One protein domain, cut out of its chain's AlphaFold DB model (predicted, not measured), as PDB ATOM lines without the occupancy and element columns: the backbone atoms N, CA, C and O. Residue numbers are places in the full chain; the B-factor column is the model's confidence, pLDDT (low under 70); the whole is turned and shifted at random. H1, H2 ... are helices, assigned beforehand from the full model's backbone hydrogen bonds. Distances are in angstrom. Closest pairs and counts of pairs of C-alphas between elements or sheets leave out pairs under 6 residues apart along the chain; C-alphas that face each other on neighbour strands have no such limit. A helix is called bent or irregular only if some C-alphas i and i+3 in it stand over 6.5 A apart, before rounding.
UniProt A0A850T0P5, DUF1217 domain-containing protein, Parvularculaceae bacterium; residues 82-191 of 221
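Overview. This is residues 82 to 191 of the 221 residues of the protein "DUF1217 domain-containing protein" of Parvularculaceae bacterium (UniProt A0A850T0P5). Two long helices, H1 and H7, run side by side in opposite ways along the longest axis, and H3 crosses both of them nearly at right angles. Where H1 ends, H2 folds back from it as a hairpin, H6 packs on H1 and H2, and H5 crosses H2; the short H4 lies farthest from the mean of the C-alphas. The printed part has 110 residues with seven named helices, H1 to H7 in order, and no named strand; its class is all helix. It is compact, with a radius of gyration of the C-alphas of 13.5 A, yet elongated, spanning 45 by 28 by 22 A.

Along the chain. H1, residues 82 to 104, begins at C-alpha 82 at (15.243, -16.736, -54.654) and measures 31.8 A. H2, residues 109 to 119, is irregular: C-alphas 111 and 114 are 7.7 A apart. H3 is residues 121 to 130, 14.2 A long. H4, residues 135 to 139, is neither bent nor irregular, but only just: C-alphas 135 and 138 are 6.0 A apart. H5, residues 142 to 157, begins at C-alpha 142 at (42.772, -19.828, -37.795) and measures 21.5 A. H6 is residues 162 to 166, also only just not irregular, with C-alphas 162 and 165 6.1 A apart. H7, residues 168 to 189, measures 32.0 A and ends at C-alpha 189 at (21.285, -7.008, -54.004).

Arrangement. H1 touches H7 at a shallow tilt of 27 degrees, opposite ways, the closest C-alphas being those of Ala 93 and Ile 175, 5.9 A apart. H3 is about perpendicular to both, at 84 degrees each. It touches residues 92 to 100 of H1, closest at the C-alphas of Phe 96 and Leu 123, 5.1 A, and residues 174 to 182 of H7, closest at those of Ala 130 and Arg 177, 4.7 A. H1 and H2 form a helical hairpin, touching through residues 100 to 104 of H1, with the C-alphas of Ile 103 and Gly 113 closest at 5.9 A. H2 and H3 touch only at the corner, at Met 118 and Arg 124, whose C-alphas are 4.7 A apart. H6 touches H1 at Ala 104 and Arg 163, closest C-alphas 4.5 A, and H2 at Gly 113 and Ala 162, 5.4 A. H5 touches H2 with residues 146 to 150 alone, closest at the C-alphas of Trp 114 and Arg 146, 6.3 A; at 72 degrees they are only just about perpendicular. H5 and H6 only just touch, with 3 pairs of C-alphas within 8 A, the closest those of Phe 157 and Val 164, 6.6 A. H4 is close to H3 and H5 but not clearly touching, and apart from H1, H2, H6 and H7. In H3, H5 and H7 every O i to N i+4 pair is within hydrogen-bond range; in H1 17 of 19 are, in H2 5 of 7, and in H4 and H6 0 of 1 each, with 2 of 2 O i to N i+3 pairs in each of these two.

Size, cuts and confidence. The two farthest C-alphas, of Glu 107 and Tyr 191, are 47.5 A apart. The printed part has no cut, and the six links between helices are tight. The mean pLDDT of the printed part is 91.4; residues 184 to 191, of which 184 to 189 belong to H7, are under 70.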
ATOM      1  N   ALA A  82      15.705 -16.884 -56.029       75.38
ATOM      2  CA  ALA A  82      15.243 -16.736 -54.654       75.38
ATOM      3  C   ALA A  82      14.733 -18.072 -54.088       75.38
ATOM      4  O   ALA A  82      15.063 -18.425 -52.959       75.38
ATOM      5  N   VAL A  83      13.994 -18.856 -54.880       74.38
ATOM      6  CA  VAL A  83      13.555 -20.205 -54.488       74.38
ATOM      7  C   VAL A  83      14.750 -21.142 -54.280       74.38
ATOM      8  O   VAL A  83      14.805 -21.845 -53.269       74.38
ATOM      9  N   GLY A  84      15.726 -21.135 -55.192       76.50
ATOM     10  CA  GLY A  84      16.945 -21.942 -55.066       76.50
ATOM     11  C   GLY A  84      17.785 -21.589 -53.832       76.50
ATOM     12  O   GLY A  84      18.239 -22.480 -53.111       76.50
ATOM     13  N   ASP A  85      17.941 -20.300 -53.544       79.19
ATOM     14  CA  ASP A  85      18.678 -19.797 -52.381       79.19
ATOM     15  C   ASP A  85      17.980 -20.156 -51.066       79.19
ATOM     16  O   ASP A  85      18.639 -20.481 -50.071       79.19
ATOM     17  N   VAL A  86      16.645 -20.138 -51.056       79.94
ATOM     18  CA  VAL A  86      15.838 -20.583 -49.918       79.94
ATOM     19  C   VAL A  86      16.045 -22.082 -49.668       79.94
ATOM     20  O   VAL A  86      16.353 -22.447 -48.531       79.94
ATOM     21  N   ASP A  87      15.976 -22.944 -50.693       83.62
ATOM     22  CA  ASP A  87      16.255 -24.390 -50.551       83.62
ATOM     23  C   ASP A  87      17.669 -24.649 -50.011       83.62
ATOM     24  O   ASP A  87      17.861 -25.395 -49.041       83.62
ATOM     25  N   ALA A  88      18.666 -23.975 -50.590       88.38
ATOM     26  CA  ALA A  88      20.047 -24.074 -50.142       88.38
ATOM     27  C   ALA A  88      20.181 -23.647 -48.672       88.38
ATOM     28  O   ALA A  88      20.785 -24.363 -47.873       88.38
ATOM     29  N   SER A  89      19.564 -22.529 -48.285       90.50
ATOM     30  CA  SER A  89      19.588 -22.021 -46.911       90.50
ATOM     31  C   SER A  89      18.940 -22.997 -45.923       90.50
ATOM     32  O   SER A  89      19.522 -23.281 -44.873       90.50
ATOM     33  N   PHE A  90      17.795 -23.593 -46.268       92.19
ATOM     34  CA  PHE A  90      17.169 -24.639 -45.452       92.19
ATOM     35  C   PHE A  90      18.076 -25.852 -45.273       92.19
ATOM     36  O   PHE A  90      18.210 -26.364 -44.161       92.19
ATOM     37  N   ARG A  91      18.761 -26.284 -46.333       93.25
ATOM     38  CA  ARG A  91      19.717 -27.394 -46.262       93.25
ATOM     39  C   ARG A  91      20.863 -27.105 -45.294       93.25
ATOM     40  O   ARG A  91      21.213 -27.972 -44.490       93.25
ATOM     41  N   LEU A  92      21.421 -25.895 -45.344       96.31
ATOM     42  CA  LEU A  92      22.472 -25.451 -44.425       96.31
ATOM     43  C   LEU A  92      21.968 -25.426 -42.974       96.31
ATOM     44  O   LEU A  92      22.612 -25.999 -42.097       96.31
ATOM     45  N   ALA A  93      20.789 -24.847 -42.731       96.44
ATOM     46  CA  ALA A  93      20.182 -24.771 -41.403       96.44
ATOM     47  C   ALA A  93      19.891 -26.159 -40.805       96.44
ATOM     48  O   ALA A  93      20.211 -26.425 -39.647       96.44
ATOM     49  N   MET A  94      19.339 -27.076 -41.603       95.94
ATOM     50  CA  MET A  94      19.042 -28.446 -41.173       95.94
ATOM     51  C   MET A  94      20.310 -29.238 -40.850       95.94
ATOM     52  O   MET A  94      20.318 -30.017 -39.894       95.94
ATOM     53  N   ASN A  95      21.383 -29.029 -41.620       97.44
ATOM     54  CA  ASN A  95      22.683 -29.615 -41.319       97.44
ATOM     55  C   ASN A  95      23.263 -29.036 -40.022       97.44
ATOM     56  O   ASN A  95      23.592 -29.806 -39.121       97.44
ATOM     57  N   PHE A  96      23.284 -27.707 -39.874       98.44
ATOM     58  CA  PHE A  96      23.741 -27.041 -38.654       98.44
ATOM     59  C   PHE A  96      22.989 -27.540 -37.414       98.44
ATOM     60  O   PHE A  96      23.616 -27.922 -36.432       98.44
ATOM     61  N   ARG A  97      21.654 -27.647 -37.475       97.19
ATOM     62  CA  ARG A  97      20.817 -28.110 -36.354       97.19
ATOM     63  C   ARG A  97      21.217 -29.480 -35.802       97.19
ATOM     64  O   ARG A  97      21.050 -29.752 -34.609       97.19
ATOM     65  N   ARG A  98      21.677 -30.376 -36.673       96.88
ATOM     66  CA  ARG A  98      22.117 -31.722 -36.293       96.88
ATOM     67  C   ARG A  98      23.564 -31.707 -35.813       96.88
ATOM     68  O   ARG A  98      23.838 -32.162 -34.708       96.88
ATOM     69  N   GLU A  99      24.465 -31.175 -36.632       98.00
ATOM     70  CA  GLU A  99      25.908 -31.276 -36.399       98.00
ATOM     71  C   GLU A  99      26.384 -30.364 -35.261       98.00
ATOM     72  O   GLU A  99      27.232 -30.768 -34.470       98.00
ATOM     73  N   ALA A 100      25.809 -29.165 -35.107       97.06
ATOM     74  CA  ALA A 100      26.190 -28.248 -34.031       97.06
ATOM     75  C   ALA A 100      25.895 -28.846 -32.647       97.06
ATOM     76  O   ALA A 100      26.723 -28.732 -31.748       97.06
ATOM     77  N   ARG A 101      24.765 -29.555 -32.494       96.44
ATOM     78  CA  ARG A 101      24.434 -30.282 -31.256       96.44
ATOM     79  C   ARG A 101      25.375 -31.455 -31.008       96.44
ATOM     80  O   ARG A 101      25.822 -31.642 -29.881       96.44
ATOM     81  N   ALA A 102      25.701 -32.219 -32.053       96.50
ATOM     82  CA  ALA A 102      26.647 -33.328 -31.947       96.50
ATOM     83  C   ALA A 102      28.040 -32.846 -31.503       96.50
ATOM     84  O   ALA A 102      28.642 -33.434 -30.609       96.50
ATOM     85  N   ILE A 103      28.518 -31.733 -32.069       97.19
ATOM     86  CA  ILE A 103      29.775 -31.085 -31.669       97.19
ATOM     87  C   ILE A 103      29.687 -30.558 -30.233       97.19
ATOM     88  O   ILE A 103      30.608 -30.767 -29.445       97.19
ATOM     89  N   ALA A 104      28.583 -29.897 -29.875       96.75
ATOM     90  CA  ALA A 104      28.407 -29.297 -28.556       96.75
ATOM     91  C   ALA A 104      28.339 -30.325 -27.415       96.75
ATOM     92  O   ALA A 104      28.755 -30.020 -26.297       96.75
ATOM     93  N   GLY A 105      27.848 -31.535 -27.699       94.75
ATOM     94  CA  GLY A 105      27.847 -32.669 -26.771       94.75
ATOM     95  C   GLY A 105      29.190 -33.401 -26.655       94.75
ATOM     96  O   GLY A 105      29.307 -34.328 -25.858       94.75
ATOM     97  N   GLY A 106      30.200 -33.019 -27.443       94.62
ATOM     98  CA  GLY A 106      31.517 -33.646 -27.424       94.62
ATOM     99  C   GLY A 106      32.349 -33.276 -26.193       94.62
ATOM    100  O   GLY A 106      32.363 -32.134 -25.740       94.62
ATOM    101  N   GLU A 107      33.134 -34.233 -25.700       91.81
ATOM    102  CA  GLU A 107      33.963 -34.089 -24.492       91.81
ATOM    103  C   GLU A 107      35.008 -32.955 -24.601       91.81
ATOM    104  O   GLU A 107      35.291 -32.253 -23.637       91.81
ATOM    105  N   ASN A 108      35.537 -32.714 -25.808       93.00
ATOM    106  CA  ASN A 108      36.578 -31.715 -26.084       93.00
ATOM    107  C   ASN A 108      36.044 -30.405 -26.703       93.00
ATOM    108  O   ASN A 108      36.821 -29.645 -27.292       93.00
ATOM    109  N   VAL A 109      34.737 -30.130 -26.607       95.56
ATOM    110  CA  VAL A 109      34.087 -28.990 -27.287       95.56
ATOM    111  C   VAL A 109      34.771 -27.644 -27.018       95.56
ATOM    112  O   VAL A 109      34.915 -26.848 -27.942       95.56
ATOM    113  N   ASP A 110      35.273 -27.404 -25.805       94.25
ATOM    114  CA  ASP A 110      35.927 -26.133 -25.454       94.25
ATOM    115  C   ASP A 110      37.231 -25.896 -26.221       94.25
ATOM    116  O   ASP A 110      37.616 -24.756 -26.453       94.25
ATOM    117  N   ARG A 111      37.904 -26.969 -26.649       92.44
ATOM    118  CA  ARG A 111      39.174 -26.885 -27.375       92.44
ATOM    119  C   ARG A 111      38.988 -26.952 -28.886       92.44
ATOM    120  O   ARG A 111      39.699 -26.267 -29.617       92.44
ATOM    121  N   VAL A 112      38.075 -27.802 -29.363       96.00
ATOM    122  CA  VAL A 112      37.955 -28.111 -30.801       96.00
ATOM    123  C   VAL A 112      36.615 -27.736 -31.422       96.00
ATOM    124  O   VAL A 112      36.519 -27.730 -32.644       96.00
ATOM    125  N   GLY A 113      35.595 -27.381 -30.637       97.38
ATOM    126  CA  GLY A 113      34.233 -27.183 -31.142       97.38
ATOM    127  C   GLY A 113      34.141 -26.097 -32.213       97.38
ATOM    128  O   GLY A 113      33.630 -26.343 -33.304       97.38
ATOM    129  N   TRP A 114      34.732 -24.923 -31.970       97.69
ATOM    130  CA  TRP A 114      34.787 -23.863 -32.986       97.69
ATOM    131  C   TRP A 114      35.613 -24.251 -34.209       97.69
ATOM    132  O   TRP A 114      35.241 -23.900 -35.323       97.69
ATOM    133  N   LEU A 115      36.698 -25.009 -34.034       97.12
ATOM    134  CA  LEU A 115      37.502 -25.498 -35.157       97.12
ATOM    135  C   LEU A 115      36.697 -26.472 -36.030       97.12
ATOM    136  O   LEU A 115      36.754 -26.386 -37.253       97.12
ATOM    137  N   GLN A 116      35.903 -27.352 -35.417       97.50
ATOM    138  CA  GLN A 116      35.010 -28.271 -36.125       97.50
ATOM    139  C   GLN A 116      33.896 -27.521 -36.867       97.50
ATOM    140  O   GLN A 116      33.642 -27.817 -38.035       97.50
ATOM    141  N   ILE A 117      33.283 -26.515 -36.233       97.81
ATOM    142  CA  ILE A 117      32.262 -25.654 -36.854       97.81
ATOM    143  C   ILE A 117      32.851 -24.885 -38.042       97.81
ATOM    144  O   ILE A 117      32.286 -24.914 -39.133       97.81
ATOM    145  N   MET A 118      34.005 -24.236 -37.868       96.25
ATOM    146  CA  MET A 118      34.676 -23.477 -38.930       96.25
ATOM    147  C   MET A 118      35.224 -24.368 -40.052       96.25
ATOM    148  O   MET A 118      35.351 -23.910 -41.188       96.25
ATOM    149  N   GLY A 119      35.572 -25.620 -39.746       95.81
ATOM    150  CA  GLY A 119      36.111 -26.576 -40.712       95.81
ATOM    151  C   GLY A 119      35.058 -27.150 -41.661       95.81
ATOM    152  O   GLY A 119      35.390 -27.572 -42.769       95.81
ATOM    153  N   GLN A 120      33.784 -27.142 -41.267       95.56
ATOM    154  CA  GLN A 120      32.692 -27.661 -42.085       95.56
ATOM    155  C   GLN A 120      31.941 -26.514 -42.762       95.56
ATOM    156  O   GLN A 120      31.330 -25.680 -42.097       95.56
ATOM    157  N   ARG A 121      31.939 -26.492 -44.103       94.56
ATOM    158  CA  ARG A 121      31.314 -25.412 -44.893       94.56
ATOM    159  C   ARG A 121      29.886 -25.064 -44.453       94.56
ATOM    160  O   ARG A 121      29.625 -23.871 -44.295       94.56
ATOM    161  N   PRO A 122      28.969 -26.031 -44.238       94.88
ATOM    162  CA  PRO A 122      27.606 -25.672 -43.880       94.88
ATOM    163  C   PRO A 122      27.500 -25.058 -42.486       94.88
ATOM    164  O   PRO A 122      26.772 -24.086 -42.296       94.88
ATOM    165  N   LEU A 123      28.260 -25.594 -41.528       98.00
ATOM    166  CA  LEU A 123      28.227 -25.125 -40.150       98.00
ATOM    167  C   LEU A 123      28.803 -23.719 -40.054       98.00
ATOM    168  O   LEU A 123      28.206 -22.844 -39.431       98.00
ATOM    169  N   ARG A 124      29.933 -23.506 -40.729       97.81
ATOM    170  CA  ARG A 124      30.585 -22.210 -40.842       97.81
ATOM    171  C   ARG A 124      29.639 -21.162 -41.414       97.81
ATOM    172  O   ARG A 124      29.497 -20.116 -40.801       97.81
ATOM    173  N   ALA A 125      28.969 -21.442 -42.532       96.31
ATOM    174  CA  ALA A 125      28.073 -20.479 -43.171       96.31
ATOM    175  C   ALA A 125      26.946 -20.014 -42.231       96.31
ATOM    176  O   ALA A 125      26.666 -18.818 -42.136       96.31
ATOM    177  N   VAL A 126      26.328 -20.948 -41.499       97.75
ATOM    178  CA  VAL A 126      25.275 -20.625 -40.524       97.75
ATOM    179  C   VAL A 126      25.844 -19.866 -39.327       97.75
ATOM    180  O   VAL A 126      25.267 -18.863 -38.919       97.75
ATOM    181  N   ALA A 127      26.987 -20.295 -38.788       97.69
ATOM    182  CA  ALA A 127      27.617 -19.649 -37.641       97.69
ATOM    183  C   ALA A 127      28.120 -18.231 -37.964       97.69
ATOM    184  O   ALA A 127      27.901 -17.320 -37.170       97.69
ATOM    185  N   GLU A 128      28.730 -18.012 -39.133       97.56
ATOM    186  CA  GLU A 128      29.158 -16.684 -39.590       97.56
ATOM    187  C   GLU A 128      27.965 -15.731 -39.674       97.56
ATOM    188  O   GLU A 128      27.980 -14.660 -39.070       97.56
ATOM    189  N   ALA A 129      26.892 -16.152 -40.343       95.06
ATOM    190  CA  ALA A 129      25.684 -15.348 -40.467       95.06
ATOM    191  C   ALA A 129      25.014 -15.079 -39.109       95.06
ATOM    192  O   ALA A 129      24.653 -13.941 -38.816       95.06
ATOM    193  N   ALA A 130      24.882 -16.104 -38.260       96.25
ATOM    194  CA  ALA A 130      24.254 -15.986 -36.947       96.25
ATOM    195  C   ALA A 130      24.995 -15.011 -36.019       96.25
ATOM    196  O   ALA A 130      24.365 -14.307 -35.224       96.25
ATOM    197  N   LEU A 131      26.323 -14.962 -36.139       97.00
ATOM    198  CA  LEU A 131      27.218 -14.120 -35.346       97.00
ATOM    199  C   LEU A 131      27.523 -12.760 -35.998       97.00
ATOM    200  O   LEU A 131      28.253 -11.951 -35.419       97.00
ATOM    201  N   GLY A 132      26.981 -12.495 -37.192       95.69
ATOM    202  CA  GLY A 132      27.238 -11.267 -37.945       95.69
ATOM    203  C   GLY A 132      28.693 -11.127 -38.401       95.69
ATOM    204  O   GLY A 132      29.221 -10.017 -38.466       95.69
ATOM    205  N   LEU A 133      29.363 -12.247 -38.667       96.25
ATOM    206  CA  LEU A 133      30.738 -12.295 -39.144       96.25
ATOM    207  C   LEU A 133      30.767 -12.317 -40.681       96.25
ATOM    208  O   LEU A 133      30.063 -13.119 -41.296       96.25
ATOM    209  N   PRO A 134      31.579 -11.464 -41.330       94.38
ATOM    210  CA  PRO A 134      31.681 -11.465 -42.782       94.38
ATOM    211  C   PRO A 134      32.487 -12.680 -43.276       94.38
ATOM    212  O   PRO A 134      33.480 -13.034 -42.642       94.38
ATOM    213  N   PRO A 135      32.182 -13.255 -44.456       91.81
ATOM    214  CA  PRO A 135      32.933 -14.395 -45.005       91.81
ATOM    215  C   PRO A 135      34.434 -14.124 -45.206       91.81
ATOM    216  O   PRO A 135      35.246 -15.046 -45.264       91.81
ATOM    217  N   SER A 136      34.826 -12.848 -45.300       94.19
ATOM    218  CA  SER A 136      36.221 -12.425 -45.444       94.19
ATOM    219  C   SER A 136      37.101 -12.805 -44.253       94.19
ATOM    220  O   SER A 136      38.317 -12.863 -44.416       94.19
ATOM    221  N   ILE A 137      36.531 -13.129 -43.081       95.81
ATOM    222  CA  ILE A 137      37.332 -13.622 -41.949       95.81
ATOM    223  C   ILE A 137      38.071 -14.920 -42.284       95.81
ATOM    224  O   ILE A 137      39.091 -15.205 -41.669       95.81
ATOM    225  N   ALA A 138      37.613 -15.683 -43.285       93.00
ATOM    226  CA  ALA A 138      38.293 -16.885 -43.765       93.00
ATOM    227  C   ALA A 138      39.729 -16.627 -44.257       93.00
ATOM    228  O   ALA A 138      40.508 -17.569 -44.352       93.00
ATOM    229  N   GLN A 139      40.074 -15.370 -44.560       94.56
ATOM    230  CA  GLN A 139      41.413 -14.948 -44.985       94.56
ATOM    231  C   GLN A 139      42.389 -14.751 -43.814       94.56
ATOM    232  O   GLN A 139      43.585 -14.595 -44.042       94.56
ATOM    233  N   LEU A 140      41.893 -14.713 -42.574       96.81
ATOM    234  CA  LEU A 140      42.710 -14.522 -41.375       96.81
ATOM    235  C   LEU A 140      43.299 -15.851 -40.888       96.81
ATOM    236  O   LEU A 140      42.786 -16.921 -41.207       96.81
ATOM    237  N   ASP A 141      44.320 -15.788 -40.034       97.56
ATOM    238  CA  ASP A 141      44.841 -16.975 -39.347       97.56
ATOM    239  C   ASP A 141      43.751 -17.676 -38.522       97.56
ATOM    240  O   ASP A 141      42.886 -17.025 -37.927       97.56
ATOM    241  N   ILE A 142      43.812 -19.008 -38.440       96.06
ATOM    242  CA  ILE A 142      42.772 -19.828 -37.795       96.06
ATOM    243  C   ILE A 142      42.523 -19.447 -36.329       96.06
ATOM    244  O   ILE A 142      41.380 -19.456 -35.872       96.06
ATOM    245  N   ASP A 143      43.567 -19.044 -35.603       96.75
ATOM    246  CA  ASP A 143      43.444 -18.592 -34.217       96.75
ATOM    247  C   ASP A 143      42.690 -17.265 -34.104       96.75
ATOM    248  O   ASP A 143      41.874 -17.089 -33.198       96.75
ATOM    249  N   ARG A 144      42.904 -16.347 -35.056       97.88
ATOM    250  CA  ARG A 144      42.163 -15.080 -35.120       97.88
ATOM    251  C   ARG A 144      40.709 -15.320 -35.490       97.88
ATOM    252  O   ARG A 144      39.833 -14.715 -34.880       97.88
ATOM    253  N   GLN A 145      40.455 -16.225 -36.437       97.75
ATOM    254  CA  GLN A 145      39.093 -16.646 -36.764       97.75
ATOM    255  C   GLN A 145      38.396 -17.167 -35.505       97.75
ATOM    256  O   GLN A 145      37.371 -16.613 -35.116       97.75
ATOM    257  N   ARG A 146      38.994 -18.146 -34.809       97.75
ATOM    258  CA  ARG A 146      38.444 -18.711 -33.567       97.75
ATOM    259  C   ARG A 146      38.114 -17.622 -32.543       97.75
ATOM    260  O   ARG A 146      36.987 -17.583 -32.064       97.75
ATOM    261  N   ALA A 147      39.048 -16.712 -32.266       97.81
ATOM    262  CA  ALA A 147      38.833 -15.634 -31.300       97.81
ATOM    263  C   ALA A 147      37.648 -14.721 -31.675       97.81
ATOM    264  O   ALA A 147      36.896 -14.292 -30.801       97.81
ATOM    265  N   MET A 148      37.443 -14.445 -32.970       98.12
ATOM    266  CA  MET A 148      36.286 -13.673 -33.438       98.12
ATOM    267  C   MET A 148      34.966 -14.430 -33.247       98.12
ATOM    268  O   MET A 148      33.985 -13.823 -32.813       98.12
ATOM    269  N   PHE A 149      34.937 -15.736 -33.534       98.12
ATOM    270  CA  PHE A 149      33.767 -16.580 -33.268       98.12
ATOM    271  C   PHE A 149      33.444 -16.630 -31.774       98.12
ATOM    272  O   PHE A 149      32.305 -16.374 -31.400       98.12
ATOM    273  N   GLU A 150      34.441 -16.879 -30.923       98.06
ATOM    274  CA  GLU A 150      34.284 -16.921 -29.465       98.06
ATOM    275  C   GLU A 150      33.749 -15.593 -28.912       98.06
ATOM    276  O   GLU A 150      32.776 -15.584 -28.161       98.06
ATOM    277  N   ALA A 151      34.331 -14.463 -29.324       98.31
ATOM    278  CA  ALA A 151      33.899 -13.141 -28.875       98.31
ATOM    279  C   ALA A 151      32.463 -12.816 -29.315       98.31
ATOM    280  O   ALA A 151      31.678 -12.261 -28.545       98.31
ATOM    281  N   LYS A 152      32.088 -13.166 -30.552       98.19
ATOM    282  CA  LYS A 152      30.715 -12.960 -31.027       98.19
ATOM    283  C   LYS A 152      29.721 -13.921 -30.397       98.19
ATOM    284  O   LYS A 152      28.587 -13.514 -30.143       98.19
ATOM    285  N   ALA A 153      30.125 -15.155 -30.124       98.06
ATOM    286  CA  ALA A 153      29.298 -16.118 -29.417       98.06
ATOM    287  C   ALA A 153      29.042 -15.680 -27.974       98.06
ATOM    288  O   ALA A 153      27.904 -15.743 -27.526       98.06
ATOM    289  N   GLU A 154      30.040 -15.123 -27.292       98.19
ATOM    290  CA  GLU A 154      29.857 -14.532 -25.966       98.19
ATOM    291  C   GLU A 154      28.858 -13.369 -26.000       98.19
ATOM    292  O   GLU A 154      27.923 -13.338 -25.207       98.19
ATOM    293  N   GLN A 155      28.984 -12.468 -26.980       97.69
ATOM    294  CA  GLN A 155      28.049 -11.348 -27.160       97.69
ATOM    295  C   GLN A 155      26.620 -11.794 -27.508       97.69
ATOM    296  O   GLN A 155      25.665 -11.104 -27.160       97.69
ATOM    297  N   THR A 156      26.463 -12.905 -28.235       96.69
ATOM    298  CA  THR A 156      25.170 -13.316 -28.813       96.69
ATOM    299  C   THR A 156      24.445 -14.364 -27.973       96.69
ATOM    300  O   THR A 156      23.223 -14.314 -27.859       96.69
ATOM    301  N   PHE A 157      25.190 -15.309 -27.405       97.00
ATOM    302  CA  PHE A 157      24.698 -16.496 -26.699       97.00
ATOM    303  C   PHE A 157      25.227 -16.593 -25.259       97.00
ATOM    304  O   PHE A 157      24.947 -17.567 -24.567       97.00
ATOM    305  N   GLY A 158      26.006 -15.610 -24.793       96.81
ATOM    306  CA  GLY A 158      26.453 -15.521 -23.399       96.81
ATOM    307  C   GLY A 158      27.635 -16.418 -23.028       96.81
ATOM    308  O   GLY A 158      27.998 -16.483 -21.857       96.81
ATOM    309  N   SER A 159      28.258 -17.116 -23.982       96.62
ATOM    310  CA  SER A 159      29.463 -17.909 -23.717       96.62
ATOM    311  C   SER A 159      30.386 -17.994 -24.928       96.62
ATOM    312  O   SER A 159      29.943 -18.068 -26.073       96.62
ATOM    313  N   LYS A 160      31.695 -18.014 -24.652       97.25
ATOM    314  CA  LYS A 160      32.749 -18.245 -25.648       97.25
ATOM    315  C   LYS A 160      32.790 -19.689 -26.131       97.25
ATOM    316  O   LYS A 160      33.362 -19.954 -27.178       97.25
ATOM    317  N   SER A 161      32.229 -20.635 -25.383       97.56
ATOM    318  CA  SER A 161      32.294 -22.056 -25.728       97.56
ATOM    319  C   SER A 161      31.271 -22.417 -26.803       97.56
ATOM    320  O   SER A 161      30.109 -22.029 -26.714       97.56
ATOM    321  N   ALA A 162      31.653 -23.270 -27.757       97.44
ATOM    322  CA  ALA A 162      30.709 -23.870 -28.704       97.44
ATOM    323  C   ALA A 162      29.644 -24.756 -28.015       97.44
ATOM    324  O   ALA A 162      28.647 -25.122 -28.640       97.44
ATOM    325  N   ARG A 163      29.800 -25.045 -26.712       97.62
ATOM    326  CA  ARG A 163      28.789 -25.715 -25.881       97.62
ATOM    327  C   ARG A 163      27.467 -24.945 -25.804       97.62
ATOM    328  O   ARG A 163      26.452 -25.556 -25.493       97.62
ATOM    329  N   VAL A 164      27.433 -23.654 -26.159       97.25
ATOM    330  CA  VAL A 164      26.168 -22.904 -26.313       97.25
ATOM    331  C   VAL A 164      25.163 -23.621 -27.214       97.25
ATOM    332  O   VAL A 164      23.967 -23.536 -26.964       97.25
ATOM    333  N   PHE A 165      25.631 -24.377 -28.214       97.75
ATOM    334  CA  PHE A 165      24.770 -25.120 -29.136       97.75
ATOM    335  C   PHE A 165      24.291 -26.474 -28.598       97.75
ATOM    336  O   PHE A 165      23.615 -27.199 -29.322       97.75
ATOM    337  N   ALA A 166      24.611 -26.838 -27.351       96.06
ATOM    338  CA  ALA A 166      23.957 -27.958 -26.674       96.06
ATOM    339  C   ALA A 166      22.496 -27.612 -26.339       96.06
ATOM    340  O   ALA A 166      21.635 -28.490 -26.324       96.06
ATOM    341  N   ASP A 167      22.223 -26.324 -26.125       96.69
ATOM    342  CA  ASP A 167      20.882 -25.793 -25.944       96.69
ATOM    343  C   ASP A 167      20.163 -25.666 -27.298       96.69
ATOM    344  O   ASP A 167      20.635 -25.003 -28.229       96.69
ATOM    345  N   ALA A 168      18.997 -26.306 -27.402       95.56
ATOM    346  CA  ALA A 168      18.159 -26.247 -28.590       95.56
ATOM    347  C   ALA A 168      17.679 -24.817 -28.890       95.56
ATOM    348  O   ALA A 168      17.559 -24.459 -30.062       95.56
ATOM    349  N   GLU A 169      17.460 -23.980 -27.873       96.75
ATOM    350  CA  GLU A 169      17.024 -22.597 -28.070       96.75
ATOM    351  C   GLU A 169      18.098 -21.758 -28.764       96.75
ATOM    352  O   GLU A 169      17.787 -21.006 -29.693       96.75
ATOM    353  N   ASN A 170      19.368 -21.942 -28.391       97.75
ATOM    354  CA  ASN A 170      20.503 -21.269 -29.027       97.75
ATOM    355  C   ASN A 170      20.709 -21.727 -30.472       97.75
ATOM    356  O   ASN A 170      21.016 -20.911 -31.343       97.75
ATOM    357  N   VAL A 171      20.502 -23.016 -30.757       98.06
ATOM    358  CA  VAL A 171      20.548 -23.548 -32.127       98.06
ATOM    359  C   VAL A 171      19.456 -22.915 -32.987       98.06
ATOM    360  O   VAL A 171      19.739 -22.410 -34.074       98.06
ATOM    361  N   GLU A 172      18.219 -22.881 -32.495       97.38
ATOM    362  CA  GLU A 172      17.105 -22.264 -33.217       97.38
ATOM    363  C   GLU A 172      17.288 -20.742 -33.349       97.38
ATOM    364  O   GLU A 172      16.981 -20.161 -34.390       97.38
ATOM    365  N   ALA A 173      17.859 -20.075 -32.342       97.62
ATOM    366  CA  ALA A 173      18.217 -18.662 -32.420       97.62
ATOM    367  C   ALA A 173      19.290 -18.392 -33.486       97.62
ATOM    368  O   ALA A 173      19.162 -17.427 -34.242       97.62
ATOM    369  N   ALA A 174      20.310 -19.248 -33.597       97.81
ATOM    370  CA  ALA A 174      21.320 -19.155 -34.647       97.81
ATOM    371  C   ALA A 174      20.701 -19.325 -36.042       97.81
ATOM    372  O   ALA A 174      20.970 -18.523 -36.936       97.81
ATOM    373  N   ILE A 175      19.810 -20.305 -36.214       96.88
ATOM    374  CA  ILE A 175      19.095 -20.543 -37.477       96.88
ATOM    375  C   ILE A 175      18.213 -19.344 -37.851       96.88
ATOM    376  O   ILE A 175      18.258 -18.882 -38.992       96.88
ATOM    377  N   ARG A 176      17.458 -18.780 -36.896       94.88
ATOM    378  CA  ARG A 176      16.652 -17.567 -37.129       94.88
ATOM    379  C   ARG A 176      17.515 -16.390 -37.587       94.88
ATOM    380  O   ARG A 176      17.158 -15.705 -38.542       94.88
ATOM    381  N   ARG A 177      18.662 -16.170 -36.937       95.25
ATOM    382  CA  ARG A 177      19.613 -15.109 -37.312       95.25
ATOM    383  C   ARG A 177      20.235 -15.352 -38.686       95.25
ATOM    384  O   ARG A 177      20.374 -14.404 -39.452       95.25
ATOM    385  N   PHE A 178      20.544 -16.602 -39.026       95.19
ATOM    386  CA  PHE A 178      21.021 -16.979 -40.356       95.19
ATOM    387  C   PHE A 178      20.004 -16.611 -41.447       95.19
ATOM    388  O   PHE A 178      20.368 -15.906 -42.385       95.19
ATOM    389  N   PHE A 179      18.727 -16.982 -41.297       90.88
ATOM    390  CA  PHE A 179      17.687 -16.612 -42.270       90.88
ATOM    391  C   PHE A 179      17.428 -15.104 -42.338       90.88
ATOM    392  O   PHE A 179      17.184 -14.571 -43.422       90.88
ATOM    393  N   ALA A 180      17.513 -14.394 -41.212       89.81
ATOM    394  CA  ALA A 180      17.444 -12.934 -41.208       89.81
ATOM    395  C   ALA A 180      18.608 -12.304 -41.998       89.81
ATOM    396  O   ALA A 180      18.401 -11.370 -42.769       89.81
ATOM    397  N   ALA A 181      19.824 -12.842 -41.866       86.94
ATOM    398  CA  ALA A 181      20.991 -12.356 -42.596       86.94
ATOM    399  C   ALA A 181      20.936 -12.686 -44.101       86.94
ATOM    400  O   ALA A 181      21.297 -11.844 -44.926       86.94
ATOM    401  N   THR A 182      20.471 -13.881 -44.485       83.00
ATOM    402  CA  THR A 182      20.395 -14.274 -45.903       83.00
ATOM    403  C   THR A 182      19.248 -13.581 -46.638       83.00
ATOM    404  O   THR A 182      19.448 -13.125 -47.763       83.00
ATOM    405  N   SER A 183      18.087 -13.399 -46.000       71.75
ATOM    406  CA  SER A 183      16.970 -12.632 -46.579       71.75
ATOM    407  C   SER A 183      17.298 -11.143 -46.747       71.75
ATOM    408  O   SER A 183      16.985 -10.561 -47.785       71.75
ATOM    409  N   ALA A 184      18.004 -10.530 -45.789       66.94
ATOM    410  CA  ALA A 184      18.467  -9.148 -45.916       66.94
ATOM    411  C   ALA A 184      19.453  -8.965 -47.083       66.94
ATOM    412  O   ALA A 184      19.401  -7.958 -47.789       66.94
ATOM    413  N   LYS A 185      20.323  -9.954 -47.329       58.91
ATOM    414  CA  LYS A 185      21.252  -9.943 -48.466       58.91
ATOM    415  C   LYS A 185      20.529 -10.078 -49.812       58.91
ATOM    416  O   LYS A 185      20.905  -9.391 -50.762       58.91
ATOM    417  N   ALA A 186      19.479 -10.899 -49.882       54.84
ATOM    418  CA  ALA A 186      18.609 -10.953 -51.057       54.84
ATOM    419  C   ALA A 186      17.988  -9.568 -51.333       54.84
ATOM    420  O   ALA A 186      18.087  -9.058 -52.442       54.84
ATOM    421  N   ALA A 187      17.491  -8.883 -50.298       45.94
ATOM    422  CA  ALA A 187      16.916  -7.544 -50.440       45.94
ATOM    423  C   ALA A 187      17.937  -6.450 -50.833       45.94
ATOM    424  O   ALA A 187      17.607  -5.550 -51.601       45.94
ATOM    425  N   GLN A 188      19.180  -6.507 -50.336       43.44
ATOM    426  CA  GLN A 188      20.222  -5.502 -50.625       43.44
ATOM    427  C   GLN A 188      20.827  -5.611 -52.030       43.44
ATOM    428  O   GLN A 188      21.346  -4.625 -52.555       43.44
ATOM    429  N   THR A 189      20.777  -6.796 -52.639       45.34
ATOM    430  CA  THR A 189      21.285  -7.008 -54.004       45.34
ATOM    431  C   THR A 189      20.276  -6.515 -55.058       45.34
ATOM    432  O   THR A 189      20.654  -6.204 -56.187       45.34
ATOM    433  N   ASP A 190      19.011  -6.331 -54.661       45.56
ATOM    434  CA  ASP A 190      17.868  -6.029 -55.525       45.56
ATOM    435  C   ASP A 190      17.342  -4.585 -55.371       45.56
ATOM    436  O   ASP A 190      16.142  -4.347 -55.230       45.56
ATOM    437  N   TYR A 191      18.210  -3.573 -55.507       41.56
ATOM    438  CA  TYR A 191      17.783  -2.174 -55.738       41.56
ATOM    439  C   TYR A 191      17.158  -1.955 -57.138       41.56
ATOM    440  O   TYR A 191      17.385  -0.938 -57.799       41.56
TER     441      TYR A 191